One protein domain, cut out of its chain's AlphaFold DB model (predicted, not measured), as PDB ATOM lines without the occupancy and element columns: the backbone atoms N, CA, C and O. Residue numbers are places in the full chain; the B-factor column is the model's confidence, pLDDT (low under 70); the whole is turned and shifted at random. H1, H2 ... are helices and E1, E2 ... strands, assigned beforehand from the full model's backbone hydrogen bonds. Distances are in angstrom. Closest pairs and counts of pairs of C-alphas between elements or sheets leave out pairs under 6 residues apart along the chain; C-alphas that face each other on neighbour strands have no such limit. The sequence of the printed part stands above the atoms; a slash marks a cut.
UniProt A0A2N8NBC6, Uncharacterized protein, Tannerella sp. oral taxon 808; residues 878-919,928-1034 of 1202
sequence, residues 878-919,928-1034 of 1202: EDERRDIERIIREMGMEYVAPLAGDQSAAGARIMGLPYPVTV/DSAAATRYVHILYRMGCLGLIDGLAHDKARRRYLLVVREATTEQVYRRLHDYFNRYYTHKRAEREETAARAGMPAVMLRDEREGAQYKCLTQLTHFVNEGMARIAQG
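Overview. This is residues 878 to 919 and 928 to 1034 of the 1202 residues of an uncharacterized protein of Tannerella sp. oral taxon 808 (UniProt A0A2N8NBC6). A small, strongly twisted sheet of four strands has two crossing helices, H1 and H2, on one face and no named helix on the other. Beyond those two, the long helix H5 packs on both, crossing H2 at a steep tilt and running at a shallow tilt to H1, and the helical hairpin of H3 and H4 packs on H5; the end of H5, from residue 1026, sticks out with the last residues. The printed part has 149 residues, with five named helices and five named strands in the order H1 E1 E2 E3 H2 E4 E5 H3 H4 H5, and its class is mixed, helices and strands. The sheet runs E1 E2 E5 E4 and is antiparallel throughout, while E3 pairs with no named strand. The whole is compact, with a radius of gyration of the C-alphas of 15.7 A and spans of 43 by 41 by 28 A.

Along the chain. Find C-alpha 878 at (-28.294, -1.313, -31.189); from there H1 runs to residue 891, 20.3 A away. E1 follows at residues 895 to 898, and E2 at residues 909 to 914 is 16.3 A long. E2 runs on into E3, residues 917 to 919, across a break of 2 residues at 28 degrees. After the cut, look for H2 at residues 929 to 944, 23.2 A long, beginning at (-19.101, -9.321, -43.257). Next come E4, residues 948 to 954 and 16.4 A, and E5, residues 959 to 964 and 14.6 A. H3 spans residues 969 to 983 over 22.5 A, and H4 residues 986 to 998 over 18.3 A. Last, H5 runs from residue 1008 for 36.1 A to C-alpha 1032 at (-10.924, 1.128, -25.435).

Arrangement. Begin with the sheet, whose edge strands are E1 and E4. In the hairpin E1 and E2, N 910 and O 897 are 2.9 A apart; between E2 and E5, N 960 and O 913 are 2.7 A apart; in the hairpin E4 and E5, N 961 and O 952 are 2.8 A apart. H1 and H2 lie on the same face, two layers, helices on one face of a sheet. H2, at a height over the sheet of 10.5 A, lies over E5 and E4 and runs along the strands, at 5 degrees to E5 on the local plane. H1, at a height of 7.2 A, lies over none of the strands, but only just: 2 of its C-alphas fall on E2. H1 and H2 touch at Glu 880 and Arg 934, their closest C-alphas at 6.5 A, with a steep tilt of 68 degrees, only just short of perpendicular. H5 is the hub, touching the four other helices. Its closest C-alphas to H1 are Thr 1018 and Arg 881, 6.5 A apart, at a shallow tilt of 32 degrees, only just short of steep, opposite ways. It touches H2 at a steep tilt of 66 degrees, with the C-alphas of Leu 1017 and Arg 941 closest at 6.7 A. H3 touches H5 at a shallow tilt of 15 degrees, the same way, closest at the C-alphas of Thr 969 and Arg 1009, 5.3 A. In the helical hairpin H3 and H4 the closest C-alphas are those of Phe 980 and Ala 989, 4.9 A. H1 and H3 are apart. In H1, H2, H4 and H5 every O i to N i+4 pair is within hydrogen-bond range; in H3, 9 of 11 are.

Size, cuts and confidence. The two C-alphas farthest apart are those of Gln 903 and Gly 1034, at 49.6 A. Residues 920 to 927 are cut out, and C-alphas 919 and 928 are 9.2 A apart across the cut. Of the links that are printed whole, none is long. Look for low confidence, under 70, at residue 894 and residues 898 to 907, 1002 to 1004 and 1033 to 1034; the mean pLDDT of the printed part is 81.7.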
ATOM      1  N   GLU A 878     -27.047  -1.374 -30.426       87.81
ATOM      2  CA  GLU A 878     -28.294  -1.313 -31.189       87.81
ATOM      3  C   GLU A 878     -28.298  -2.267 -32.397       87.81
ATOM      4  O   GLU A 878     -29.310  -2.909 -32.678       87.81
ATOM      5  N   ASP A 879     -27.174  -2.397 -33.112       90.19
ATOM      6  CA  ASP A 879     -27.080  -3.343 -34.233       90.19
ATOM      7  C   ASP A 879     -27.060  -4.799 -33.737       90.19
ATOM      8  O   ASP A 879     -27.718  -5.653 -34.329       90.19
ATOM      9  N   GLU A 880     -26.371  -5.090 -32.625       90.31
ATOM     10  CA  GLU A 880     -26.380  -6.432 -32.022       90.31
ATOM     11  C   GLU A 880     -27.768  -6.820 -31.493       90.31
ATOM     12  O   GLU A 880     -28.177  -7.968 -31.659       90.31
ATOM     13  N   ARG A 881     -28.529  -5.878 -30.914       89.06
ATOM     14  CA  ARG A 881     -29.931  -6.112 -30.516       89.06
ATOM     15  C   ARG A 881     -30.793  -6.509 -31.715       89.06
ATOM     16  O   ARG A 881     -31.469  -7.534 -31.650       89.06
ATOM     17  N   ARG A 882     -30.701  -5.772 -32.828       88.81
ATOM     18  CA  ARG A 882     -31.411  -6.105 -34.080       88.81
ATOM     19  C   ARG A 882     -31.018  -7.483 -34.627       88.81
ATOM     20  O   ARG A 882     -31.878  -8.231 -35.093       88.81
ATOM     21  N   ASP A 883     -29.740  -7.846 -34.542       91.94
ATOM     22  CA  ASP A 883     -29.257  -9.156 -34.984       91.94
ATOM     23  C   ASP A 883     -29.724 -10.302 -34.060       91.94
ATOM     24  O   ASP A 883     -30.089 -11.368 -34.562       91.94
ATOM     25  N   ILE A 884     -29.813 -10.089 -32.738       91.75
ATOM     26  CA  ILE A 884     -30.389 -11.058 -31.781       91.75
ATOM     27  C   ILE A 884     -31.849 -11.362 -32.128       91.75
ATOM     28  O   ILE A 884     -32.235 -12.532 -32.199       91.75
ATOM     29  N   GLU A 885     -32.661 -10.328 -32.367       88.19
ATOM     30  CA  GLU A 885     -34.074 -10.486 -32.743       88.19
ATOM     31  C   GLU A 885     -34.221 -11.344 -33.999       88.19
ATOM     32  O   GLU A 885     -35.063 -12.247 -34.067       88.19
ATOM     33  N   ARG A 886     -33.367 -11.081 -34.992       88.38
ATOM     34  CA  ARG A 886     -33.354 -11.822 -36.246       88.38
ATOM     35  C   ARG A 886     -32.959 -13.284 -36.039       88.38
ATOM     36  O   ARG A 886     -33.669 -14.159 -36.531       88.38
ATOM     37  N   ILE A 887     -31.895 -13.553 -35.280       90.56
ATOM     38  CA  ILE A 887     -31.411 -14.914 -35.009       90.56
ATOM     39  C   ILE A 887     -32.474 -15.751 -34.288       90.56
ATOM     40  O   ILE A 887     -32.781 -16.854 -34.739       90.56
ATOM     41  N   ILE A 888     -33.081 -15.227 -33.214       87.81
ATOM     42  CA  ILE A 888     -34.127 -15.942 -32.461       87.81
ATOM     43  C   ILE A 888     -35.310 -16.276 -33.383       87.81
ATOM     44  O   ILE A 888     -35.785 -17.414 -33.411       87.81
ATOM     45  N   ARG A 889     -35.746 -15.310 -34.203       84.19
ATOM     46  CA  ARG A 889     -36.863 -15.499 -35.135       84.19
ATOM     47  C   ARG A 889     -36.567 -16.541 -36.215       84.19
ATOM     48  O   ARG A 889     -37.458 -17.331 -36.534       84.19
ATOM     49  N   GLU A 890     -35.371 -16.526 -36.802       84.81
ATOM     50  CA  GLU A 890     -34.956 -17.472 -37.850       84.81
ATOM     51  C   GLU A 890     -34.785 -18.892 -37.279       84.81
ATOM     52  O   GLU A 890     -35.311 -19.853 -37.847       84.81
ATOM     53  N   MET A 891     -34.182 -19.025 -36.092       78.94
ATOM     54  CA  MET A 891     -34.066 -20.304 -35.383       78.94
ATOM     55  C   MET A 891     -35.425 -20.929 -35.045       78.94
ATOM     56  O   MET A 891     -35.565 -22.147 -35.055       78.94
ATOM     57  N   GLY A 892     -36.455 -20.126 -34.782       70.62
ATOM     58  CA  GLY A 892     -37.815 -20.623 -34.565       70.62
ATOM     59  C   GLY A 892     -38.531 -21.131 -35.830       70.62
ATOM     60  O   GLY A 892     -39.674 -21.577 -35.723       70.62
ATOM     61  N   MET A 893     -37.933 -21.018 -37.023       71.19
ATOM     62  CA  MET A 893     -38.584 -21.317 -38.311       71.19
ATOM     63  C   MET A 893     -37.906 -22.429 -39.121       71.19
ATOM     64  O   MET A 893     -38.592 -23.108 -39.884       71.19
ATOM     65  N   GLU A 894     -36.593 -22.627 -38.989       68.75
ATOM     66  CA  GLU A 894     -35.819 -23.502 -39.883       68.75
ATOM     67  C   GLU A 894     -35.330 -24.786 -39.182       68.75
ATOM     68  O   GLU A 894     -34.201 -24.888 -38.696       68.75
ATOM     69  N   TYR A 895     -36.193 -25.809 -39.159       78.00
ATOM     70  CA  TYR A 895     -35.838 -27.158 -38.708       78.00
ATOM     71  C   TYR A 895     -35.157 -27.952 -39.829       78.00
ATOM     72  O   TYR A 895     -35.733 -28.124 -40.905       78.00
ATOM     73  N   VAL A 896     -33.952 -28.473 -39.574       76.88
ATOM     74  CA  VAL A 896     -33.221 -29.295 -40.551       76.88
ATOM     75  C   VAL A 896     -33.426 -30.783 -40.281       76.88
ATOM     76  O   VAL A 896     -33.845 -31.512 -41.177       76.88
ATOM     77  N   ALA A 897     -33.100 -31.244 -39.071       74.62
ATOM     78  CA  ALA A 897     -33.113 -32.664 -38.721       74.62
ATOM     79  C   ALA A 897     -33.036 -32.885 -37.195       74.62
ATOM     80  O   ALA A 897     -32.532 -32.012 -36.478       74.62
ATOM     81  N   PRO A 898     -33.461 -34.060 -36.690       68.69
ATOM     82  CA  PRO A 898     -33.195 -34.455 -35.308       68.69
ATOM     83  C   PRO A 898     -31.707 -34.790 -35.120       68.69
ATOM     84  O   PRO A 898     -31.046 -35.248 -36.057       68.69
ATOM     85  N   LEU A 899     -31.168 -34.590 -33.911       66.69
ATOM     86  CA  LEU A 899     -29.800 -35.007 -33.597       66.69
ATOM     87  C   LEU A 899     -29.766 -36.526 -33.346       66.69
ATOM     88  O   LEU A 899     -30.373 -37.028 -32.403       66.69
ATOM     89  N   ALA A 900     -29.070 -37.279 -34.200       55.44
ATOM     90  CA  ALA A 900     -28.988 -38.733 -34.071       55.44
ATOM     91  C   ALA A 900     -28.197 -39.146 -32.814       55.44
ATOM     92  O   ALA A 900     -27.064 -38.699 -32.643       55.44
ATOM     93  N   GLY A 901     -28.737 -40.059 -31.998       54.44
ATOM     94  CA  GLY A 901     -28.024 -40.696 -30.877       54.44
ATOM     95  C   GLY A 901     -27.982 -39.909 -29.559       54.44
ATOM     96  O   GLY A 901     -27.192 -40.263 -28.685       54.44
ATOM     97  N   ASP A 902     -28.794 -38.859 -29.401       49.12
ATOM     98  CA  ASP A 902     -28.967 -38.182 -28.111       49.12
ATOM     99  C   ASP A 902     -30.012 -38.933 -27.267       49.12
ATOM    100  O   ASP A 902     -31.192 -38.964 -27.609       49.12
ATOM    101  N   GLN A 903     -29.565 -39.591 -26.193       42.91
ATOM    102  CA  GLN A 903     -30.439 -40.255 -25.215       42.91
ATOM    103  C   GLN A 903     -30.879 -39.303 -24.085       42.91
ATOM    104  O   GLN A 903     -31.563 -39.737 -23.158       42.91
ATOM    105  N   SER A 904     -30.473 -38.023 -24.106       42.66
ATOM    106  CA  SER A 904     -30.831 -37.082 -23.042       42.66
ATOM    107  C   SER A 904     -32.307 -36.670 -23.110       42.66
ATOM    108  O   SER A 904     -32.906 -36.574 -24.178       42.66
ATOM    109  N   ALA A 905     -32.902 -36.400 -21.943       35.19
ATOM    110  CA  ALA A 905     -34.317 -36.049 -21.795       35.19
ATOM    111  C   ALA A 905     -34.723 -34.704 -22.447       35.19
ATOM    112  O   ALA A 905     -35.912 -34.393 -22.494       35.19
ATOM    113  N   ALA A 906     -33.770 -33.906 -22.946       51.66
ATOM    114  CA  ALA A 906     -34.017 -32.645 -23.642       51.66
ATOM    115  C   ALA A 906     -33.648 -32.801 -25.126       51.66
ATOM    116  O   ALA A 906     -32.474 -32.899 -25.468       51.66
ATOM    117  N   GLY A 907     -34.646 -32.845 -26.012       64.94
ATOM    118  CA  GLY A 907     -34.438 -33.105 -27.439       64.94
ATOM    119  C   GLY A 907     -33.570 -32.038 -28.117       64.94
ATOM    120  O   GLY A 907     -34.017 -30.912 -28.326       64.94
ATOM    121  N   ALA A 908     -32.335 -32.385 -28.485       73.25
ATOM    122  CA  ALA A 908     -31.478 -31.541 -29.314       73.25
ATOM    123  C   ALA A 908     -31.823 -31.692 -30.807       73.25
ATOM    124  O   ALA A 908     -32.171 -32.776 -31.289       73.25
ATOM    125  N   ARG A 909     -31.698 -30.603 -31.570       80.69
ATOM    126  CA  ARG A 909     -32.009 -30.579 -33.009       80.69
ATOM    127  C   ARG A 909     -31.014 -29.753 -33.808       80.69
ATOM    128  O   ARG A 909     -30.389 -28.837 -33.279       80.69
ATOM    129  N   ILE A 910     -30.891 -30.066 -35.094       82.38
ATOM    130  CA  ILE A 910     -30.068 -29.299 -36.030       82.38
ATOM    131  C   ILE A 910     -30.948 -28.229 -36.682       82.38
ATOM    132  O   ILE A 910     -31.985 -28.551 -37.271       82.38
ATOM    133  N   MET A 911     -30.527 -26.966 -36.592       87.19
ATOM    134  CA  MET A 911     -31.211 -25.820 -37.205       87.19
ATOM    135  C   MET A 911     -30.284 -25.069 -38.158       87.19
ATOM    136  O   MET A 911     -29.074 -25.003 -37.939       87.19
ATOM    137  N   GLY A 912     -30.851 -24.546 -39.243       86.94
ATOM    138  CA  GLY A 912     -30.141 -23.713 -40.211       86.94
ATOM    139  C   GLY A 912     -30.337 -22.240 -39.874       86.94
ATOM    140  O   GLY A 912     -31.466 -21.821 -39.666       86.94
ATOM    141  N   LEU A 913     -29.257 -21.465 -39.810       89.94
ATOM    142  CA  LEU A 913     -29.306 -20.010 -39.662       89.94
ATOM    143  C   LEU A 913     -28.650 -19.370 -40.896       89.94
ATOM    144  O   LEU A 913     -27.432 -19.491 -41.053       89.94
ATOM    145  N   PRO A 914     -29.407 -18.726 -41.795       88.69
ATOM    146  CA  PRO A 914     -28.868 -18.064 -42.980       88.69
ATOM    147  C   PRO A 914     -27.726 -17.086 -42.671       88.69
ATOM    148  O   PRO A 914     -27.714 -16.410 -41.643       88.69
ATOM    149  N   TYR A 915     -26.753 -16.976 -43.580       88.81
ATOM    150  CA  TYR A 915     -25.743 -15.923 -43.477       88.81
ATOM    151  C   TYR A 915     -26.389 -14.541 -43.651       88.81
ATOM    152  O   TYR A 915     -27.271 -14.377 -44.503       88.81
ATOM    153  N   PRO A 916     -25.946 -13.524 -42.893       88.56
ATOM    154  CA  PRO A 916     -26.454 -12.179 -43.078       88.56
ATOM    155  C   PRO A 916     -26.014 -11.638 -44.445       88.56
ATOM    156  O   PRO A 916     -24.864 -11.804 -44.862       88.56
ATOM    157  N   VAL A 917     -26.948 -11.009 -45.159       85.69
ATOM    158  CA  VAL A 917     -26.745 -10.457 -46.504       85.69
ATOM    159  C   VAL A 917     -27.251  -9.020 -46.585       85.69
ATOM    160  O   VAL A 917     -28.287  -8.690 -46.008       85.69
ATOM    161  N   THR A 918     -26.543  -8.194 -47.347       80.69
ATOM    162  CA  THR A 918     -26.953  -6.856 -47.785       80.69
ATOM    163  C   THR A 918     -27.274  -6.884 -49.274       80.69
ATOM    164  O   THR A 918     -26.621  -7.583 -50.048       80.69
ATOM    165  N   VAL A 919     -28.285  -6.127 -49.697       74.31
ATOM    166  CA  VAL A 919     -28.635  -5.991 -51.116       74.31
ATOM    167  C   VAL A 919     -27.841  -4.825 -51.694       74.31
ATOM    168  O   VAL A 919     -27.983  -3.697 -51.225       74.31
ATOM    169  N   ASP A 928     -22.923  -9.822 -45.727       85.50
ATOM    170  CA  ASP A 928     -22.557  -8.736 -44.820       85.50
ATOM    171  C   ASP A 928     -21.501  -9.243 -43.831       85.50
ATOM    172  O   ASP A 928     -21.806  -9.954 -42.872       85.50
ATOM    173  N   SER A 929     -20.237  -8.900 -44.087       83.88
ATOM    174  CA  SER A 929     -19.101  -9.321 -43.257       83.88
ATOM    175  C   SER A 929     -19.169  -8.764 -41.826       83.88
ATOM    176  O   SER A 929     -18.808  -9.451 -40.863       83.88
ATOM    177  N   ALA A 930     -19.684  -7.542 -41.655       84.56
ATOM    178  CA  ALA A 930     -19.805  -6.916 -40.341       84.56
ATOM    179  C   ALA A 930     -20.903  -7.598 -39.514       84.56
ATOM    180  O   ALA A 930     -20.674  -7.951 -38.355       84.56
ATOM    181  N   ALA A 931     -22.065  -7.861 -40.120       85.50
ATOM    182  CA  ALA A 931     -23.125  -8.634 -39.478       85.50
ATOM    183  C   ALA A 931     -22.710 -10.088 -39.224       85.50
ATOM    184  O   ALA A 931     -23.025 -10.632 -38.172       85.50
ATOM    185  N   ALA A 932     -21.953 -10.716 -40.131       86.00
ATOM    186  CA  ALA A 932     -21.452 -12.075 -39.924       86.00
ATOM    187  C   ALA A 932     -20.554 -12.161 -38.681       86.00
ATOM    188  O   ALA A 932     -20.695 -13.091 -37.890       86.00
ATOM    189  N   THR A 933     -19.700 -11.157 -38.465       86.06
ATOM    190  CA  THR A 933     -18.872 -11.056 -37.254       86.06
ATOM    191  C   THR A 933     -19.740 -10.907 -35.999       86.06
ATOM    192  O   THR A 933     -19.536 -11.627 -35.022       86.06
ATOM    193  N   ARG A 934     -20.768 -10.043 -36.025       90.19
ATOM    194  CA  ARG A 934     -21.711  -9.895 -34.898       90.19
ATOM    195  C   ARG A 934     -22.491 -11.181 -34.613       90.19
ATOM    196  O   ARG A 934     -22.641 -11.544 -33.450       90.19
ATOM    197  N   TYR A 935     -22.917 -11.913 -35.647       90.88
ATOM    198  CA  TYR A 935     -23.601 -13.205 -35.501       90.88
ATOM    199  C   TYR A 935     -22.744 -14.191 -34.717       90.88
ATOM    200  O   TYR A 935     -23.248 -14.824 -33.797       90.88
ATOM    201  N   VAL A 936     -21.448 -14.295 -35.021       87.62
ATOM    202  CA  VAL A 936     -20.538 -15.183 -34.285       87.62
ATOM    203  C   VAL A 936     -20.496 -14.836 -32.792       87.62
ATOM    204  O   VAL A 936     -20.595 -15.736 -31.959       87.62
ATOM    205  N   HIS A 937     -20.397 -13.554 -32.431       89.00
ATOM    206  CA  HIS A 937     -20.404 -13.136 -31.023       89.00
ATOM    207  C   HIS A 937     -21.742 -13.420 -30.330       89.00
ATOM    208  O   HIS A 937     -21.768 -13.864 -29.183       89.00
ATOM    209  N   ILE A 938     -22.864 -13.225 -31.025       91.88
ATOM    210  CA  ILE A 938     -24.184 -13.576 -30.490       91.88
ATOM    211  C   ILE A 938     -24.273 -15.091 -30.273       91.88
ATOM    212  O   ILE A 938     -24.687 -15.530 -29.202       91.88
ATOM    213  N   LEU A 939     -23.812 -15.896 -31.233       90.00
ATOM    214  CA  LEU A 939     -23.767 -17.355 -31.119       90.00
ATOM    215  C   LEU A 939     -22.869 -17.812 -29.955       90.00
ATOM    216  O   LEU A 939     -23.225 -18.759 -29.257       90.00
ATOM    217  N   TYR A 940     -21.766 -17.113 -29.669       87.81
ATOM    218  CA  TYR A 940     -20.925 -17.387 -28.492       87.81
ATOM    219  C   TYR A 940     -21.710 -17.235 -27.193       87.81
ATOM    220  O   TYR A 940     -21.724 -18.134 -26.348       87.81
ATOM    221  N   ARG A 941     -22.441 -16.127 -27.066       89.19
ATOM    222  CA  ARG A 941     -23.292 -15.853 -25.903       89.19
ATOM    223  C   ARG A 941     -24.438 -16.857 -25.803       89.19
ATOM    224  O   ARG A 941     -24.752 -17.316 -24.708       89.19
ATOM    225  N   MET A 942     -25.004 -17.283 -26.933       89.94
ATOM    226  CA  MET A 942     -25.977 -18.380 -26.971       89.94
ATOM    227  C   MET A 942     -25.382 -19.696 -26.454       89.94
ATOM    228  O   MET A 942     -26.052 -20.409 -25.707       89.94
ATOM    229  N   GLY A 943     -24.126 -19.998 -26.792       84.62
ATOM    230  CA  GLY A 943     -23.389 -21.144 -26.252       84.62
ATOM    231  C   GLY A 943     -23.179 -21.038 -24.740       84.62
ATOM    232  O   GLY A 943     -23.448 -21.990 -24.008       84.62
ATOM    233  N   CYS A 944     -22.806 -19.854 -24.242       82.75
ATOM    234  CA  CYS A 944     -22.689 -19.581 -22.804       82.75
ATOM    235  C   CYS A 944     -24.010 -19.786 -22.045       82.75
ATOM    236  O   CYS A 944     -23.997 -20.256 -20.906       82.75
ATOM    237  N   LEU A 945     -25.140 -19.472 -22.682       87.06
ATOM    238  CA  LEU A 945     -26.484 -19.686 -22.143       87.06
ATOM    239  C   LEU A 945     -26.988 -21.135 -22.297       87.06
ATOM    240  O   LEU A 945     -28.093 -21.447 -21.854       87.06
ATOM    241  N   GLY A 946     -26.205 -22.032 -22.909       81.69
ATOM    242  CA  GLY A 946     -26.589 -23.425 -23.160       81.69
ATOM    243  C   GLY A 946     -27.693 -23.589 -24.209       81.69
ATOM    244  O   GLY A 946     -28.399 -24.596 -24.200       81.69
ATOM    245  N   LEU A 947     -27.875 -22.596 -25.086       86.81
ATOM    246  CA  LEU A 947     -28.861 -22.636 -26.172       86.81
ATOM    247  C   LEU A 947     -28.332 -23.413 -27.380       86.81
ATOM    248  O   LEU A 947     -29.109 -24.058 -28.085       86.81
ATOM    249  N   ILE A 948     -27.019 -23.356 -27.613       85.19
ATOM    250  CA  ILE A 948     -26.345 -24.094 -28.679       85.19
ATOM    251  C   ILE A 948     -25.140 -24.864 -28.143       85.19
ATOM    252  O   ILE A 948     -24.443 -24.401 -27.247       85.19
ATOM    253  N   ASP A 949     -24.887 -26.015 -28.758       76.38
ATOM    254  CA  ASP A 949     -23.831 -26.964 -28.383       76.38
ATOM    255  C   ASP A 949     -22.898 -27.321 -29.554       76.38
ATOM    256  O   ASP A 949     -22.083 -28.244 -29.481       76.38
ATOM    257  N   GLY A 950     -23.099 -26.677 -30.699       75.75
ATOM    258  CA  GLY A 950     -22.347 -26.944 -31.912       75.75
ATOM    259  C   GLY A 950     -22.681 -25.930 -32.991       75.75
ATOM    260  O   GLY A 950     -23.837 -25.540 -33.152       75.75
ATOM    261  N   LEU A 951     -21.654 -25.536 -33.734       81.56
ATOM    262  CA  LEU A 951     -21.717 -24.589 -34.836       81.56
ATOM    263  C   LEU A 951     -20.913 -25.168 -35.995       81.56
ATOM    264  O   LEU A 951     -19.741 -25.475 -35.811       81.56
ATOM    265  N   ALA A 952     -21.518 -25.286 -37.174       78.81
ATOM    266  CA  ALA A 952     -20.834 -25.632 -38.414       78.81
ATOM    267  C   ALA A 952     -21.217 -24.678 -39.548       78.81
ATOM    268  O   ALA A 952     -22.290 -24.082 -39.543       78.81
ATOM    269  N   HIS A 953     -20.346 -24.541 -40.546       79.19
ATOM    270  CA  HIS A 953     -20.577 -23.673 -41.701       79.19
ATOM    271  C   HIS A 953     -20.990 -24.495 -42.929       79.19
ATOM    272  O   HIS A 953     -20.176 -25.230 -43.488       79.19
ATOM    273  N   ASP A 954     -22.226 -24.331 -43.406       79.25
ATOM    274  CA  ASP A 954     -22.687 -24.864 -44.695       79.25
ATOM    275  C   ASP A 954     -22.479 -23.787 -45.768       79.25
ATOM    276  O   ASP A 954     -23.383 -23.025 -46.124       79.25
ATOM    277  N   LYS A 955     -21.237 -23.691 -46.267       79.06
ATOM    278  CA  LYS A 955     -20.863 -22.714 -47.306       79.06
ATOM    279  C   LYS A 955     -21.670 -22.901 -48.596       79.06
ATOM    280  O   LYS A 955     -21.978 -21.908 -49.250       79.06
ATOM    281  N   ALA A 956     -22.045 -24.137 -48.935       79.25
ATOM    282  CA  ALA A 956     -22.819 -24.442 -50.137       79.25
ATOM    283  C   ALA A 956     -24.238 -23.859 -50.064       79.25
ATOM    284  O   ALA A 956     -24.722 -23.299 -51.045       79.25
ATOM    285  N   ARG A 957     -24.883 -23.939 -48.893       81.94
ATOM    286  CA  ARG A 957     -26.217 -23.359 -48.661       81.94
ATOM    287  C   ARG A 957     -26.199 -21.962 -48.034       81.94
ATOM    288  O   ARG A 957     -27.264 -21.443 -47.722       81.94
ATOM    289  N   ARG A 958     -25.017 -21.356 -47.860       85.81
ATOM    290  CA  ARG A 958     -24.809 -20.034 -47.238       85.81
ATOM    291  C   ARG A 958     -25.522 -19.881 -45.886       85.81
ATOM    292  O   ARG A 958     -26.237 -18.905 -45.662       85.81
ATOM    293  N   ARG A 959     -25.342 -20.854 -44.990       87.50
ATOM    294  CA  ARG A 959     -25.948 -20.850 -43.650       87.50
ATOM    295  C   ARG A 959     -25.036 -21.475 -42.600       87.50
ATOM    296  O   ARG A 959     -24.202 -22.324 -42.913       87.50
ATOM    297  N   TYR A 960     -25.229 -21.089 -41.348       86.75
ATOM    298  CA  TYR A 960     -24.718 -21.790 -40.178       86.75
ATOM    299  C   TYR A 960     -25.624 -22.988 -39.864       86.75
ATOM    300  O   TYR A 960     -26.842 -22.916 -40.018       86.75
ATOM    301  N   LEU A 961     -25.039 -24.095 -39.428       85.38
ATOM    302  CA  LEU A 961     -25.739 -25.251 -38.878       85.38
ATOM    303  C   LEU A 961     -25.497 -25.263 -37.374       85.38
ATOM    304  O   LEU A 961     -24.356 -25.388 -36.930       85.38
ATOM    305  N   LEU A 962     -26.568 -25.120 -36.604       86.06
ATOM    306  CA  LEU A 962     -26.530 -25.028 -35.150       86.06
ATOM    307  C   LEU A 962     -27.085 -26.309 -34.540       86.06
ATOM    308  O   LEU A 962     -28.151 -26.774 -34.946       86.06
ATOM    309  N   VAL A 963     -26.396 -26.852 -33.540       81.94
ATOM    310  CA  VAL A 963     -26.971 -27.869 -32.654       81.94
ATOM    311  C   VAL A 963     -27.645 -27.138 -31.505       81.94
ATOM    312  O   VAL A 963     -26.965 -26.621 -30.625       81.94
ATOM    313  N   VAL A 964     -28.971 -27.072 -31.535       85.50
ATOM    314  CA  VAL A 964     -29.778 -26.279 -30.603       85.50
ATOM    315  C   VAL A 964     -30.402 -27.193 -29.560       85.50
ATOM    316  O   VAL A 964     -30.960 -28.239 -29.910       85.50
ATOM    317  N   ARG A 965     -30.331 -26.792 -28.288       79.81
ATOM    318  CA  ARG A 965     -30.978 -27.491 -27.175       79.81
ATOM    319  C   ARG A 965     -32.283 -26.828 -26.778       79.81
ATOM    320  O   ARG A 965     -32.407 -25.604 -26.773       79.81
ATOM    321  N   GLU A 966     -33.240 -27.648 -26.364       78.69
ATOM    322  CA  GLU A 966     -34.396 -27.143 -25.639       78.69
ATOM    323  C   GLU A 966     -34.020 -26.890 -24.176       78.69
ATOM    324  O   GLU A 966     -33.705 -27.816 -23.430       78.69
ATOM    325  N   ALA A 967     -34.055 -25.618 -23.776       81.12
ATOM    326  CA  ALA A 967     -33.863 -25.176 -22.402       81.12
ATOM    327  C   ALA A 967     -35.142 -24.503 -21.887       81.12
ATOM    328  O   ALA A 967     -35.821 -23.763 -22.603       81.12
ATOM    329  N   THR A 968     -35.478 -24.765 -20.629       87.31
ATOM    330  CA  THR A 968     -36.549 -24.063 -19.915       87.31
ATOM    331  C   THR A 968     -36.123 -22.634 -19.574       87.31
ATOM    332  O   THR A 968     -34.937 -22.351 -19.420       87.31
ATOM    333  N   THR A 969     -37.095 -21.740 -19.395       88.00
ATOM    334  CA  THR A 969     -36.880 -20.343 -18.983       88.00
ATOM    335  C   THR A 969     -35.953 -20.235 -17.764       88.00
ATOM    336  O   THR A 969     -34.989 -19.473 -17.784       88.00
ATOM    337  N   GLU A 970     -36.181 -21.057 -16.736       90.00
ATOM    338  CA  GLU A 970     -35.356 -21.062 -15.521       90.00
ATOM    339  C   GLU A 970     -33.933 -21.576 -15.748       90.00
ATOM    340  O   GLU A 970     -32.992 -21.076 -15.135       90.00
ATOM    341  N   GLN A 971     -33.738 -22.532 -16.660       87.94
ATOM    342  CA  GLN A 971     -32.391 -22.968 -17.031       87.94
ATOM    343  C   GLN A 971     -31.608 -21.837 -17.707       87.94
ATOM    344  O   GLN A 971     -30.438 -21.657 -17.391       87.94
ATOM    345  N   VAL A 972     -32.239 -21.049 -18.586       89.62
ATOM    346  CA  VAL A 972     -31.568 -19.928 -19.271       89.62
ATOM    347  C   VAL A 972     -31.165 -18.831 -18.281       89.62
ATOM    348  O   VAL A 972     -30.029 -18.364 -18.323       89.62
ATOM    349  N   TYR A 973     -32.043 -18.455 -17.345       91.81
ATOM    350  CA  TYR A 973     -31.698 -17.468 -16.313       91.81
ATOM    351  C   TYR A 973     -30.618 -17.968 -15.354       91.81
ATOM    352  O   TYR A 973     -29.681 -17.230 -15.059       91.81
ATOM    353  N   ARG A 974     -30.672 -19.240 -14.940       88.88
ATOM    354  CA  ARG A 974     -29.594 -19.847 -14.149       88.88
ATOM    355  C   ARG A 974     -28.258 -19.801 -14.892       88.88
ATOM    356  O   ARG A 974     -27.238 -19.481 -14.300       88.88
ATOM    357  N   ARG A 975     -28.251 -20.057 -16.203       87.00
ATOM    358  CA  ARG A 975     -27.038 -19.960 -17.034       87.00
ATOM    359  C   ARG A 975     -26.496 -18.541 -17.138       87.00
ATOM    360  O   ARG A 975     -25.281 -18.362 -17.163       87.00
ATOM    361  N   LEU A 976     -27.378 -17.544 -17.195       90.38
ATOM    362  CA  LEU A 976     -26.991 -16.136 -17.139       90.38
ATOM    363  C   LEU A 976     -26.338 -15.803 -15.790       90.38
ATOM    364  O   LEU A 976     -25.277 -15.184 -15.758       90.38
ATOM    365  N   HIS A 977     -26.942 -16.256 -14.691       89.00
ATOM    366  CA  HIS A 977     -26.383 -16.120 -13.349       89.00
ATOM    367  C   HIS A 977     -24.989 -16.765 -13.249       89.00
ATOM    368  O   HIS A 977     -24.027 -16.107 -12.853       89.00
ATOM    369  N   ASP A 978     -24.844 -18.009 -13.721       83.94
ATOM    370  CA  ASP A 978     -23.561 -18.724 -13.786       83.94
ATOM    371  C   ASP A 978     -22.522 -18.003 -14.662       83.94
ATOM    372  O   ASP A 978     -21.320 -18.119 -14.425       83.94
ATOM    373  N   TYR A 979     -22.951 -17.294 -15.713       85.19
ATOM    374  CA  TYR A 979     -22.058 -16.469 -16.526       85.19
ATOM    375  C   TYR A 979     -21.537 -15.274 -15.725       85.19
ATOM    376  O   TYR A 979     -20.331 -15.052 -15.680       85.19
ATOM    377  N   PHE A 980     -22.416 -14.535 -15.047       85.94
ATOM    378  CA  PHE A 980     -22.006 -13.366 -14.269       85.94
ATOM    379  C   PHE A 980     -21.190 -13.714 -13.024       85.94
ATOM    380  O   PHE A 980     -20.290 -12.950 -12.683       85.94
ATOM    381  N   ASN A 981     -21.415 -14.877 -12.407       81.44
ATOM    382  CA  ASN A 981     -20.585 -15.381 -11.303       81.44
ATOM    383  C   ASN A 981     -19.104 -15.552 -11.673       81.44
ATOM    384  O   ASN A 981     -18.255 -15.610 -10.789       81.44
ATOM    385  N   ARG A 982     -18.765 -15.602 -12.969       79.38
ATOM    386  CA  ARG A 982     -17.366 -15.624 -13.426       79.38
ATOM    387  C   ARG A 982     -16.672 -14.292 -13.175       79.38
ATOM    388  O   ARG A 982     -15.521 -14.266 -12.760       79.38
ATOM    389  N   TYR A 983     -17.383 -13.192 -13.399       80.50
ATOM    390  CA  TYR A 983     -16.823 -11.838 -13.388       80.50
ATOM    391  C   TYR A 983     -17.144 -11.076 -12.095       80.50
ATOM    392  O   TYR A 983     -16.443 -10.127 -11.736       80.50
ATOM    393  N   TYR A 984     -18.205 -11.474 -11.393       80.56
ATOM    394  CA  TYR A 984     -18.754 -10.786 -10.232       80.56
ATOM    395  C   TYR A 984     -18.969 -11.714  -9.033       80.56
ATOM    396  O   TYR A 984     -19.008 -12.934  -9.163       80.56
ATOM    397  N   THR A 985     -19.173 -11.110  -7.858       75.31
ATOM    398  CA  THR A 985     -19.643 -11.813  -6.659       75.31
ATOM    399  C   THR A 985     -21.062 -12.348  -6.848       75.31
ATOM    400  O   THR A 985     -21.855 -11.764  -7.595       75.31
ATOM    401  N   HIS A 986     -21.423 -13.386  -6.089       77.75
ATOM    402  CA  HIS A 986     -22.747 -14.015  -6.145       77.75
ATOM    403  C   HIS A 986     -23.897 -13.003  -6.017       77.75
ATOM    404  O   HIS A 986     -24.824 -12.977  -6.826       77.75
ATOM    405  N   LYS A 987     -23.805 -12.084  -5.043       77.31
ATOM    406  CA  LYS A 987     -24.809 -11.021  -4.831       77.31
ATOM    407  C   LYS A 987     -24.952 -10.082  -6.030       77.31
ATOM    408  O   LYS A 987     -26.031  -9.545  -6.267       77.31
ATOM    409  N   ARG A 988     -23.867  -9.811  -6.759       79.56
ATOM    410  CA  ARG A 988     -23.909  -8.939  -7.938       79.56
ATOM    411  C   ARG A 988     -24.413  -9.697  -9.164       79.56
ATOM    412  O   ARG A 988     -25.225  -9.134  -9.888       79.56
ATOM    413  N   ALA A 989     -24.038 -10.961  -9.345       84.56
ATOM    414  CA  ALA A 989     -24.608 -11.815 -10.386       84.56
ATOM    415  C   ALA A 989     -26.131 -11.987 -10.233       84.56
ATOM    416  O   ALA A 989     -26.863 -11.890 -11.215       84.56
ATOM    417  N   GLU A 990     -26.631 -12.131  -9.002       85.38
ATOM    418  CA  GLU A 990     -28.071 -12.174  -8.703       85.38
ATOM    419  C   GLU A 990     -28.799 -10.884  -9.126       85.38
ATOM    420  O   GLU A 990     -29.923 -10.924  -9.636       85.38
ATOM    421  N   ARG A 991     -28.152  -9.719  -8.976       86.38
ATOM    422  CA  ARG A 991     -28.705  -8.440  -9.450       86.38
ATOM    423  C   ARG A 991     -28.769  -8.372 -10.971       86.38
ATOM    424  O   ARG A 991     -29.780  -7.909 -11.490       86.38
ATOM    425  N   GLU A 992     -27.733  -8.836 -11.666       87.81
ATOM    426  CA  GLU A 992     -27.717  -8.895 -13.135       87.81
ATOM    427  C   GLU A 992     -28.802  -9.843 -13.670       87.81
ATOM    428  O   GLU A 992     -29.524  -9.508 -14.612       87.81
ATOM    429  N   GLU A 993     -28.993 -10.995 -13.023       91.12
ATOM    430  CA  GLU A 993     -30.090 -11.914 -13.336       91.12
ATOM    431  C   GLU A 993     -31.460 -11.257 -13.102       91.12
ATOM    432  O   GLU A 993     -32.342 -11.311 -13.962       91.12
ATOM    433  N   THR A 994     -31.639 -10.588 -11.959       90.12
ATOM    434  CA  THR A 994     -32.884  -9.883 -11.618       90.12
ATOM    435  C   THR A 994     -33.183  -8.763 -12.619       90.12
ATOM    436  O   THR A 994     -34.329  -8.610 -13.050       90.12
ATOM    437  N   ALA A 995     -32.160  -8.014 -13.038       88.38
ATOM    438  CA  ALA A 995     -32.273  -6.984 -14.065       88.38
ATOM    439  C   ALA A 995     -32.710  -7.583 -15.411       88.38
ATOM    440  O   ALA A 995     -33.649  -7.077 -16.031       88.38
ATOM    441  N   ALA A 996     -32.123  -8.712 -15.821       89.56
ATOM    442  CA  ALA A 996     -32.532  -9.419 -17.032       89.56
ATOM    443  C   ALA A 996     -33.978  -9.938 -16.949       89.56
ATOM    444  O   ALA A 996     -34.728  -9.841 -17.921       89.56
ATOM    445  N   ARG A 997     -34.414 -10.464 -15.796       90.19
ATOM    446  CA  ARG A 997     -35.808 -10.900 -15.576       90.19
ATOM    447  C   ARG A 997     -36.793  -9.737 -15.709       90.19
ATOM    448  O   ARG A 997     -37.820  -9.878 -16.384       90.19
ATOM    449  N   ALA A 998     -36.452  -8.591 -15.117       85.75
ATOM    450  CA  ALA A 998     -37.255  -7.371 -15.132       85.75
ATOM    451  C   ALA A 998     -37.256  -6.637 -16.487       85.75
ATOM    452  O   ALA A 998     -38.157  -5.837 -16.743       85.75
ATOM    453  N   GLY A 999     -36.283  -6.912 -17.363       81.56
ATOM    454  CA  GLY A 999     -36.193  -6.311 -18.693       81.56
ATOM    455  C   GLY A 999     -37.455  -6.539 -19.534       81.56
ATOM    456  O   GLY A 999     -38.010  -7.640 -19.568       81.56
ATOM    457  N   MET A1000     -37.910  -5.497 -20.233       74.88
ATOM    458  CA  MET A1000     -39.032  -5.575 -21.175       74.88
ATOM    459  C   MET A1000     -38.515  -5.792 -22.605       74.88
ATOM    460  O   MET A1000     -37.702  -4.991 -23.070       74.88
ATOM    461  N   PRO A1001     -38.968  -6.837 -23.326       74.00
ATOM    462  CA  PRO A1001     -38.640  -7.004 -24.738       74.00
ATOM    463  C   PRO A1001     -39.197  -5.835 -25.556       74.00
ATOM    464  O   PRO A1001     -40.347  -5.443 -25.369       74.00
ATOM    465  N   ALA A1002     -38.403  -5.301 -26.483       65.12
ATOM    466  CA  ALA A1002     -38.840  -4.235 -27.388       65.12
ATOM    467  C   ALA A1002     -39.767  -4.747 -28.515       65.12
ATOM    468  O   ALA A1002     -40.342  -3.951 -29.255       65.12
ATOM    469  N   VAL A1003     -39.919  -6.072 -28.638       69.69
ATOM    470  CA  VAL A1003     -40.591  -6.758 -29.750       69.69
ATOM    471  C   VAL A1003     -41.544  -7.838 -29.231       69.69
ATOM    472  O   VAL A1003     -41.374  -8.373 -28.134       69.69
ATOM    473  N   MET A1004     -42.563  -8.166 -30.029       69.12
ATOM    474  CA  MET A1004     -43.500  -9.255 -29.757       69.12
ATOM    475  C   MET A1004     -42.818 -10.616 -30.002       69.12
ATOM    476  O   MET A1004     -42.502 -10.954 -31.143       69.12
ATOM    477  N   LEU A1005     -42.588 -11.380 -28.933       78.56
ATOM    478  CA  LEU A1005     -41.978 -12.720 -28.958       78.56
ATOM    479  C   LEU A1005     -43.067 -13.802 -28.886       78.56
ATOM    480  O   LEU A1005     -44.168 -13.529 -28.403       78.56
ATOM    481  N   ARG A1006     -42.802 -15.011 -29.403       73.06
ATOM    482  CA  ARG A1006     -43.845 -16.046 -29.565       73.06
ATOM    483  C   ARG A1006     -44.284 -16.670 -28.249       73.06
ATOM    484  O   ARG A1006     -45.460 -16.994 -28.095       73.06
ATOM    485  N   ASP A1007     -43.345 -16.857 -27.331       81.69
ATOM    486  CA  ASP A1007     -43.575 -17.471 -26.030       81.69
ATOM    487  C   ASP A1007     -42.609 -16.932 -24.959       81.69
ATOM    488  O   ASP A1007     -41.712 -16.123 -25.219       81.69
ATOM    489  N   GLU A1008     -42.805 -17.379 -23.717       82.31
ATOM    490  CA  GLU A1008     -41.960 -16.998 -22.582       82.31
ATOM    491  C   GLU A1008     -40.505 -17.483 -22.718       82.31
ATOM    492  O   GLU A1008     -39.610 -16.884 -22.116       82.31
ATOM    493  N   ARG A1009     -40.240 -18.534 -23.511       83.75
ATOM    494  CA  ARG A1009     -38.888 -19.082 -23.705       83.75
ATOM    495  C   ARG A1009     -38.066 -18.177 -24.613       83.75
ATOM    496  O   ARG A1009     -36.962 -17.798 -24.230       83.75
ATOM    497  N   GLU A1010     -38.610 -17.779 -25.765       86.69
ATOM    498  CA  GLU A1010     -38.005 -16.748 -26.621       86.69
ATOM    499  C   GLU A1010     -37.824 -15.440 -25.834       86.69
ATOM    500  O   GLU A1010     -36.780 -14.793 -25.929       86.69
ATOM    501  N   GLY A1011     -38.804 -15.105 -24.981       88.00
ATOM    502  CA  GLY A1011     -38.735 -14.020 -24.000       88.00
ATOM    503  C   GLY A1011     -37.473 -14.045 -23.142       88.00
ATOM    504  O   GLY A1011     -36.743 -13.054 -23.079       88.00
ATOM    505  N   ALA A1012     -37.203 -15.172 -22.486       89.00
ATOM    506  CA  ALA A1012     -36.026 -15.336 -21.640       89.00
ATOM    507  C   ALA A1012     -34.717 -15.308 -22.437       89.00
ATOM    508  O   ALA A1012     -33.768 -14.648 -22.014       89.00
ATOM    509  N   GLN A1013     -34.673 -15.967 -23.601       90.56
ATOM    510  CA  GLN A1013     -33.499 -15.979 -24.482       90.56
ATOM    511  C   GLN A1013     -33.110 -14.565 -24.914       90.56
ATOM    512  O   GLN A1013     -31.956 -14.171 -24.749       90.56
ATOM    513  N   TYR A1014     -34.080 -13.785 -25.399       91.12
ATOM    514  CA  TYR A1014     -33.873 -12.399 -25.805       91.12
ATOM    515  C   TYR A1014     -33.334 -11.557 -24.645       91.12
ATOM    516  O   TYR A1014     -32.264 -10.965 -24.760       91.12
ATOM    517  N   LYS A1015     -34.030 -11.560 -23.498       91.75
ATOM    518  CA  LYS A1015     -33.649 -10.767 -22.317       91.75
ATOM    519  C   LYS A1015     -32.230 -11.081 -21.836       91.75
ATOM    520  O   LYS A1015     -31.463 -10.163 -21.559       91.75
ATOM    521  N   CYS A1016     -31.872 -12.365 -21.765       93.12
ATOM    522  CA  CYS A1016     -30.542 -12.786 -21.328       93.12
ATOM    523  C   CYS A1016     -29.456 -12.386 -22.334       93.12
ATOM    524  O   CYS A1016     -28.424 -11.855 -21.932       93.12
ATOM    525  N   LEU A1017     -29.688 -12.584 -23.638       92.56
ATOM    526  CA  LEU A1017     -28.735 -12.180 -24.676       92.56
ATOM    527  C   LEU A1017     -28.537 -10.664 -24.705       92.56
ATOM    528  O   LEU A1017     -27.402 -10.210 -24.810       92.56
ATOM    529  N   THR A1018     -29.602  -9.872 -24.562       91.38
ATOM    530  CA  THR A1018     -29.490  -8.410 -24.482       91.38
ATOM    531  C   THR A1018     -28.712  -7.966 -23.242       91.38
ATOM    532  O   THR A1018     -27.867  -7.081 -23.363       91.38
ATOM    533  N   GLN A1019     -28.929  -8.598 -22.081       91.38
ATOM    534  CA  GLN A1019     -28.171  -8.284 -20.862       91.38
ATOM    535  C   GLN A1019     -26.672  -8.585 -21.029       91.38
ATOM    536  O   GLN A1019     -25.838  -7.748 -20.687       91.38
ATOM    537  N   LEU A1020     -26.321  -9.741 -21.605       90.62
ATOM    538  CA  LEU A1020     -24.928 -10.088 -21.918       90.62
ATOM    539  C   LEU A1020     -24.304  -9.096 -22.904       90.62
ATOM    540  O   LEU A1020     -23.191  -8.624 -22.697       90.62
ATOM    541  N   THR A1021     -25.037  -8.750 -23.960       90.31
ATOM    542  CA  THR A1021     -24.605  -7.777 -24.965       90.31
ATOM    543  C   THR A1021     -24.328  -6.405 -24.357       90.31
ATOM    544  O   THR A1021     -23.317  -5.786 -24.691       90.31
ATOM    545  N   HIS A1022     -25.179  -5.940 -23.444       89.31
ATOM    546  CA  HIS A1022     -24.953  -4.689 -22.727       89.31
ATOM    547  C   HIS A1022     -23.670  -4.749 -21.885       89.31
ATOM    548  O   HIS A1022     -22.796  -3.893 -22.030       89.31
ATOM    549  N   PHE A1023     -23.509  -5.807 -21.084       87.19
ATOM    550  CA  PHE A1023     -22.322  -6.023 -20.252       87.19
ATOM    551  C   PHE A1023     -21.018  -6.031 -21.064       87.19
ATOM    552  O   PHE A1023     -20.064  -5.330 -20.715       87.19
ATOM    553  N   VAL A1024     -20.978  -6.782 -22.170       85.75
ATOM    554  CA  VAL A1024     -19.781  -6.876 -23.016       85.75
ATOM    555  C   VAL A1024     -19.463  -5.524 -23.649       85.75
ATOM    556  O   VAL A1024     -18.328  -5.070 -23.554       85.75
ATOM    557  N   ASN A1025     -20.444  -4.832 -24.238       85.25
ATOM    558  CA  ASN A1025     -20.203  -3.536 -24.884       85.25
ATOM    559  C   ASN A1025     -19.729  -2.458 -23.896       85.25
ATOM    560  O   ASN A1025     -18.815  -1.694 -24.215       85.25
ATOM    561  N   GLU A1026     -20.278  -2.432 -22.680       82.25
ATOM    562  CA  GLU A1026     -19.806  -1.549 -21.609       82.25
ATOM    563  C   GLU A1026     -18.358  -1.888 -21.196       82.25
ATOM    564  O   GLU A1026     -17.529  -1.000 -20.987       82.25
ATOM    565  N   GLY A1027     -18.018  -3.177 -21.094       79.00
ATOM    566  CA  GLY A1027     -16.648  -3.641 -20.847       79.00
ATOM    567  C   GLY A1027     -15.669  -3.207 -21.943       79.00
ATOM    568  O   GLY A1027     -14.620  -2.632 -21.655       79.00
ATOM    569  N   MET A1028     -16.042  -3.402 -23.205       79.19
ATOM    570  CA  MET A1028     -15.244  -3.038 -24.382       79.19
ATOM    571  C   MET A1028     -14.973  -1.534 -24.448       79.19
ATOM    572  O   MET A1028     -13.846  -1.118 -24.711       79.19
ATOM    573  N   ALA A1029     -15.988  -0.712 -24.157       77.69
ATOM    574  CA  ALA A1029     -15.844   0.738 -24.097       77.69
ATOM    575  C   ALA A1029     -14.827   1.176 -23.034       77.69
ATOM    576  O   ALA A1029     -14.016   2.064 -23.297       77.69
ATOM    577  N   ARG A1030     -14.819   0.516 -21.870       73.81
ATOM    578  CA  ARG A1030     -13.836   0.767 -20.804       73.81
ATOM    579  C   ARG A1030     -12.417   0.387 -21.224       73.81
ATOM    580  O   ARG A1030     -11.498   1.174 -21.024       73.81
ATOM    581  N   ILE A1031     -12.237  -0.777 -21.854       73.12
ATOM    582  CA  ILE A1031     -10.922  -1.215 -22.356       73.12
ATOM    583  C   ILE A1031     -10.407  -0.246 -23.442       73.12
ATOM    584  O   ILE A1031      -9.238   0.142 -23.425       73.12
ATOM    585  N   ALA A1032     -11.277   0.207 -24.351       70.62
ATOM    586  CA  ALA A1032     -10.924   1.128 -25.435       70.62
ATOM    587  C   ALA A1032     -10.524   2.539 -24.956       70.62
ATOM    588  O   ALA A1032      -9.750   3.213 -25.635       70.62
ATOM    589  N   GLN A1033     -11.009   2.989 -23.793       65.56
ATOM    590  CA  GLN A1033     -10.670   4.295 -23.205       65.56
ATOM    591  C   GLN A1033      -9.248   4.371 -22.615       65.56
ATOM    592  O   GLN A1033      -8.831   5.437 -22.167       65.56
ATOM    593  N   GLY A1034      -8.460   3.291 -22.691       54.75
ATOM    594  CA  GLY A1034      -7.004   3.384 -22.603       54.75
ATOM    595  C   GLY A1034      -6.432   3.551 -21.197       54.75
ATOM    596  O   GLY A1034      -5.442   4.262 -21.029       54.75
TER     597      GLY A1034